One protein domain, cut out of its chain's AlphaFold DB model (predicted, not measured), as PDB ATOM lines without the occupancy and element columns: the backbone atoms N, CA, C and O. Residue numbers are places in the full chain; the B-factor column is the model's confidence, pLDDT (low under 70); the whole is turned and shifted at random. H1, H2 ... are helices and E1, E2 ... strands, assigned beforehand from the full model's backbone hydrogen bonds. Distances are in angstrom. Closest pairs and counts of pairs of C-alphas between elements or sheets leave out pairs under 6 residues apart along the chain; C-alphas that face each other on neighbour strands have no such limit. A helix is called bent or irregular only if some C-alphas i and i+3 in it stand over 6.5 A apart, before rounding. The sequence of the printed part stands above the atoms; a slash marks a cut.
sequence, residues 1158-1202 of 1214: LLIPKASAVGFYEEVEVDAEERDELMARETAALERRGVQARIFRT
ATOM      1  N   LEU A1158     189.272 177.261 207.106       83.06
ATOM      2  CA  LEU A1158     190.542 176.743 206.590       83.06
ATOM      3  C   LEU A1158     191.094 177.666 205.500       83.06
ATOM      4  O   LEU A1158     190.322 178.268 204.761       83.06
ATOM      5  N   LEU A1159     192.421 177.738 205.386       82.25
ATOM      6  CA  LEU A1159     193.139 178.535 204.390       82.25
ATOM      7  C   LEU A1159     193.871 177.609 203.412       82.25
ATOM      8  O   LEU A1159     194.900 177.014 203.753       82.25
ATOM      9  N   ILE A1160     193.336 177.488 202.197       81.75
ATOM     10  CA  ILE A1160     193.843 176.602 201.140       81.75
ATOM     11  C   ILE A1160     194.674 177.433 200.144       81.75
ATOM     12  O   ILE A1160     194.161 178.416 199.613       81.75
ATOM     13  N   PRO A1161     195.947 177.099 199.866       79.12
ATOM     14  CA  PRO A1161     196.782 177.876 198.950       79.12
ATOM     15  C   PRO A1161     196.296 177.749 197.496       79.12
ATOM     16  O   PRO A1161     196.101 176.642 196.985       79.12
ATOM     17  N   LYS A1162     196.139 178.878 196.793       74.56
ATOM     18  CA  LYS A1162     195.696 178.893 195.391       74.56
ATOM     19  C   LYS A1162     196.816 178.420 194.469       74.56
ATOM     20  O   LYS A1162     197.777 179.140 194.217       74.56
ATOM     21  N   ALA A1163     196.650 177.233 193.885       63.25
ATOM     22  CA  ALA A1163     197.616 176.636 192.955       63.25
ATOM     23  C   ALA A1163     197.914 177.495 191.700       63.25
ATOM     24  O   ALA A1163     198.916 177.265 191.033       63.25
ATOM     25  N   SER A1164     197.068 178.481 191.382       66.62
ATOM     26  CA  SER A1164     197.265 179.453 190.296       66.62
ATOM     27  C   SER A1164     198.021 180.728 190.700       66.62
ATOM     28  O   SER A1164     198.391 181.500 189.818       66.62
ATOM     29  N   ALA A1165     198.242 180.982 191.995       63.59
ATOM     30  CA  ALA A1165     198.827 182.227 192.497       63.59
ATOM     31  C   ALA A1165     199.644 181.986 193.780       63.59
ATOM     32  O   ALA A1165     199.119 182.005 194.895       63.59
ATOM     33  N   VAL A1166     200.953 181.768 193.619       58.78
ATOM     34  CA  VAL A1166     201.880 181.488 194.729       58.78
ATOM     35  C   VAL A1166     201.858 182.633 195.749       58.78
ATOM     36  O   VAL A1166     202.182 183.770 195.417       58.78
ATOM     37  N   GLY A1167     201.487 182.316 196.992       64.06
ATOM     38  CA  GLY A1167     201.376 183.271 198.103       64.06
ATOM     39  C   GLY A1167     199.943 183.678 198.473       64.06
ATOM     40  O   GLY A1167     199.754 184.254 199.540       64.06
ATOM     41  N   PHE A1168     198.939 183.343 197.656       68.81
ATOM     42  CA  PHE A1168     197.530 183.649 197.932       68.81
ATOM     43  C   PHE A1168     196.774 182.427 198.470       68.81
ATOM     44  O   PHE A1168     197.011 181.296 198.042       68.81
ATOM     45  N   TYR A1169     195.829 182.667 199.380       79.31
ATOM     46  CA  TYR A1169     195.012 181.636 200.023       79.31
ATOM     47  C   TYR A1169     193.517 181.882 199.775       79.31
ATOM     48  O   TYR A1169     193.079 183.015 199.587       79.31
ATOM     49  N   GLU A1170     192.744 180.803 199.760       80.06
ATOM     50  CA  GLU A1170     191.286 180.775 199.712       80.06
ATOM     51  C   GLU A1170     190.756 180.377 201.088       80.06
ATOM     52  O   GLU A1170     191.210 179.379 201.653       80.06
ATOM     53  N   GLU A1171     189.820 181.151 201.633       83.31
ATOM     54  CA  GLU A1171     189.180 180.825 202.905       83.31
ATOM     55  C   GLU A1171     187.926 179.977 202.660       83.31
ATOM     56  O   GLU A1171     187.028 180.383 201.924       83.31
ATOM     57  N   VAL A1172     187.866 178.793 203.275       85.25
ATOM     58  CA  VAL A1172     186.756 177.842 203.128       85.25
ATOM     59  C   VAL A1172     186.173 177.508 204.499       85.25
ATOM     60  O   VAL A1172     186.901 177.136 205.421       85.25
ATOM     61  N   GLU A1173     184.851 177.630 204.630       85.12
ATOM     62  CA  GLU A1173     184.106 177.175 205.805       85.12
ATOM     63  C   GLU A1173     183.771 175.686 205.698       85.12
ATOM     64  O   GLU A1173     183.143 175.248 204.736       85.12
ATOM     65  N   VAL A1174     184.169 174.923 206.716       83.75
ATOM     66  CA  VAL A1174     183.976 173.471 206.817       83.75
ATOM     67  C   VAL A1174     183.454 173.138 208.212       83.75
ATOM     68  O   VAL A1174     183.857 173.759 209.203       83.75
ATOM     69  N   ASP A1175     182.555 172.165 208.310       80.88
ATOM     70  CA  ASP A1175     182.041 171.718 209.598       80.88
ATOM     71  C   ASP A1175     183.090 170.947 210.415       80.88
ATOM     72  O   ASP A1175     184.136 170.511 209.928       80.88
ATOM     73  N   ALA A1176     182.853 170.864 211.725       69.56
ATOM     74  CA  ALA A1176     183.872 170.491 212.705       69.56
ATOM     75  C   ALA A1176     184.462 169.079 212.528       69.56
ATOM     76  O   ALA A1176     185.572 168.855 213.019       69.56
ATOM     77  N   GLU A1177     183.719 168.190 211.868       72.56
ATOM     78  CA  GLU A1177     184.004 166.764 211.668       72.56
ATOM     79  C   GLU A1177     184.660 166.511 210.296       72.56
ATOM     80  O   GLU A1177     185.717 165.890 210.235       72.56
ATOM     81  N   GLU A1178     184.140 167.106 209.214       75.00
ATOM     82  CA  GLU A1178     184.715 167.001 207.856       75.00
ATOM     83  C   GLU A1178     186.077 167.711 207.702       75.00
ATOM     84  O   GLU A1178     186.850 167.410 206.788       75.00
ATOM     85  N   ARG A1179     186.392 168.660 208.601       78.19
ATOM     86  CA  ARG A1179     187.588 169.523 208.554       78.19
ATOM     87  C   ARG A1179     188.880 168.772 208.226       78.19
ATOM     88  O   ARG A1179     189.639 169.216 207.366       78.19
ATOM     89  N   ASP A1180     189.176 167.701 208.957       77.00
ATOM     90  CA  ASP A1180     190.483 167.041 208.859       77.00
ATOM     91  C   ASP A1180     190.559 166.061 207.672       77.00
ATOM     92  O   ASP A1180     191.645 165.855 207.126       77.00
ATOM     93  N   GLU A1181     189.419 165.559 207.180       79.69
ATOM     94  CA  GLU A1181     189.352 164.831 205.906       79.69
ATOM     95  C   GLU A1181     189.575 165.769 204.713       79.69
ATOM     96  O   GLU A1181     190.343 165.446 203.804       79.69
ATOM     97  N   LEU A1182     188.970 166.963 204.731       80.88
ATOM     98  CA  LEU A1182     189.151 167.965 203.677       80.88
ATOM     99  C   LEU A1182     190.601 168.483 203.642       80.88
ATOM    100  O   LEU A1182     191.191 168.570 202.564       80.88
ATOM    101  N   MET A1183     191.214 168.716 204.811       79.94
ATOM    102  CA  MET A1183     192.653 169.002 204.939       79.94
ATOM    103  C   MET A1183     193.515 167.921 204.266       79.94
ATOM    104  O   MET A1183     194.417 168.248 203.491       79.94
ATOM    105  N   ALA A1184     193.249 166.637 204.532       78.94
ATOM    106  CA  ALA A1184     194.009 165.531 203.949       78.94
ATOM    107  C   ALA A1184     193.799 165.421 202.427       78.94
ATOM    108  O   ALA A1184     194.764 165.296 201.668       78.94
ATOM    109  N   ARG A1185     192.544 165.528 201.971       82.88
ATOM    110  CA  ARG A1185     192.145 165.447 200.559       82.88
ATOM    111  C   ARG A1185     192.805 166.522 199.701       82.88
ATOM    112  O   ARG A1185     193.348 166.198 198.641       82.88
ATOM    113  N   GLU A1186     192.773 167.774 200.154       80.56
ATOM    114  CA  GLU A1186     193.344 168.899 199.409       80.56
ATOM    115  C   GLU A1186     194.875 168.952 199.517       80.56
ATOM    116  O   GLU A1186     195.535 169.260 198.526       80.56
ATOM    117  N   THR A1187     195.475 168.524 200.638       81.06
ATOM    118  CA  THR A1187     196.939 168.340 200.717       81.06
ATOM    119  C   THR A1187     197.403 167.322 199.669       81.06
ATOM    120  O   THR A1187     198.255 167.631 198.836       81.06
ATOM    121  N   ALA A1188     196.746 166.159 199.595       78.00
ATOM    122  CA  ALA A1188     197.026 165.156 198.571       78.00
ATOM    123  C   ALA A1188     196.697 165.633 197.139       78.00
ATOM    124  O   ALA A1188     197.166 165.039 196.166       78.00
ATOM    125  N   ALA A1189     195.863 166.664 196.952       78.50
ATOM    126  CA  ALA A1189     195.598 167.275 195.644       78.50
ATOM    127  C   ALA A1189     196.690 168.282 195.233       78.50
ATOM    128  O   ALA A1189     197.059 168.331 194.058       78.50
ATOM    129  N   LEU A1190     197.241 169.038 196.190       76.81
ATOM    130  CA  LEU A1190     198.381 169.941 195.996       76.81
ATOM    131  C   LEU A1190     199.669 169.162 195.693       76.81
ATOM    132  O   LEU A1190     200.367 169.493 194.733       76.81
ATOM    133  N   GLU A1191     199.923 168.066 196.414       77.12
ATOM    134  CA  GLU A1191     201.043 167.149 196.152       77.12
ATOM    135  C   GLU A1191     200.981 166.562 194.732       77.12
ATOM    136  O   GLU A1191     201.960 166.631 193.988       77.12
ATOM    137  N   ARG A1192     199.805 166.084 194.293       77.50
ATOM    138  CA  ARG A1192     199.575 165.606 192.911       77.50
ATOM    139  C   ARG A1192     199.707 166.697 191.840       77.50
ATOM    140  O   ARG A1192     199.819 166.366 190.663       77.50
ATOM    141  N   ARG A1193     199.701 167.977 192.223       75.00
ATOM    142  CA  ARG A1193     199.965 169.134 191.349       75.00
ATOM    143  C   ARG A1193     201.402 169.664 191.474       75.00
ATOM    144  O   ARG A1193     201.723 170.670 190.853       75.00
ATOM    145  N   GLY A1194     202.264 169.009 192.259       69.50
ATOM    146  CA  GLY A1194     203.658 169.411 192.477       69.50
ATOM    147  C   GLY A1194     203.841 170.646 193.368       69.50
ATOM    148  O   GLY A1194     204.940 171.193 193.436       69.50
ATOM    149  N   VAL A1195     202.787 171.105 194.053       72.38
ATOM    150  CA  VAL A1195     202.815 172.328 194.864       72.38
ATOM    151  C   VAL A1195     203.176 171.980 196.308       72.38
ATOM    152  O   VAL A1195     202.333 171.508 197.068       72.38
ATOM    153  N   GLN A1196     204.420 172.253 196.714       62.59
ATOM    154  CA  GLN A1196     204.852 172.154 198.116       62.59
ATOM    155  C   GLN A1196     204.296 173.323 198.950       62.59
ATOM    156  O   GLN A1196     205.018 174.248 199.316       62.59
ATOM    157  N   ALA A1197     202.998 173.284 199.246       68.44
ATOM    158  CA  ALA A1197     202.326 174.239 200.120       68.44
ATOM    159  C   ALA A1197     201.467 173.511 201.162       68.44
ATOM    160  O   ALA A1197     200.838 172.495 200.873       68.44
ATOM    161  N   ARG A1198     201.440 174.045 202.385       72.44
ATOM    162  CA  ARG A1198     200.668 173.503 203.507       72.44
ATOM    163  C   ARG A1198     199.326 174.229 203.617       72.44
ATOM    164  O   ARG A1198     199.271 175.445 203.465       72.44
ATOM    165  N   ILE A1199     198.263 173.481 203.909       78.75
ATOM    166  CA  ILE A1199     196.956 174.038 204.282       78.75
ATOM    167  C   ILE A1199     197.003 174.408 205.767       78.75
ATOM    168  O   ILE A1199     197.508 173.636 206.588       78.75
ATOM    169  N   PHE A1200     196.490 175.588 206.108       77.00
ATOM    170  CA  PHE A1200     196.528 176.120 207.468       77.00
ATOM    171  C   PHE A1200     195.125 176.255 208.060       77.00
ATOM    172  O   PHE A1200     194.171 176.617 207.369       77.00
ATOM    173  N   ARG A1201     195.003 176.026 209.370       81.75
ATOM    174  CA  ARG A1201     193.834 176.483 210.133       81.75
ATOM    175  C   ARG A1201     194.006 177.972 210.443       81.75
ATOM    176  O   ARG A1201     195.121 178.400 210.738       81.75
ATOM    177  N   THR A1202     192.929 178.756 210.458       69.00
ATOM    178  CA  THR A1202     193.002 180.194 210.804       69.00
ATOM    179  C   THR A1202     193.550 180.458 212.215       69.00
ATOM    180  O   THR A1202     194.100 181.520 212.469       69.00
TER     181      THR A1202
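Overview. This is residues 1158 to 1202 of the 1214 residues of the protein "Flap endonuclease GEN like protein 1" of Fusarium oxysporum f. sp. cubense (strain race 4) (UniProt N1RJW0). A small two-stranded hairpin, E1 and E2, has one helix, H1, running along one of its faces, nearer to E1 than to E2. After H1 the end of the printed part folds back to E1, where residues 1200 to 1201 pair with residues 1158 to 1159, on the side of E1 away from E2. The printed part has 45 residues with two named strands and one named helix, in the order E1, E2, H1; the sheet has the order E1 - E2 and is antiparallel, and the class is mixed, helices and strands. The whole is compact, with a radius of gyration of the C-alphas of 10.2 A and spans of 27 by 19 by 12 A.

Arrangement. E1, residues 1158 to 1161, and E2, residues 1169 to 1174, form a hairpin; they are antiparallel, with 147 degrees between their directions. Among the C-alphas that face each other are those of Leu 1159 and Glu 1171, 4.8 A apart, and those of Pro 1161 and Tyr 1169, 4.3 A apart. N 1158 and O 1172 are within hydrogen-bond range at 2.9 A, and so are N 1170 and O 1160 at 2.8 A. Residues 1158 to 1159 of E1 also pair antiparallel with residues 1200 to 1201, a stretch too short to be named. The closest C-alphas of E1 and H1, residues 1179 to 1191, are those of Ile 1160 and Glu 1186, 7.9 A apart; the two centres are 10.1 A apart. E2 and H1 are near each other, with 5 pairs of C-alphas within 10 A. In H1 every O i to N i+4 pair is within hydrogen-bond range.

Along the chain. E1 begins at C-alpha 1158, (190.542, 176.743, 206.590), and is 9.9 A long from first to last C-alpha. E2 begins at C-alpha 1169, (195.012, 181.636, 200.023), and is 15.3 A long. H1 is 18.5 A long and ends at C-alpha 1191, (201.043, 167.149, 196.152); it is not bent.

Size, cuts and confidence. The two C-alphas farthest apart are those of Ala 1165 and Glu 1177, at 28.7 A, while those of Leu 1158 and Thr 1202, the first and last printed residues, are 6.0 A apart. The printed part has no cut. The link from E1 to E2, with 7 residues, is short, and the link from E2 to H1, with 4 residues, is tight. The mean pLDDT of the printed part is 75.9, and it is under 70 at residues 1163 to 1168, 1176, 1194, 1196 to 1197 and 1202.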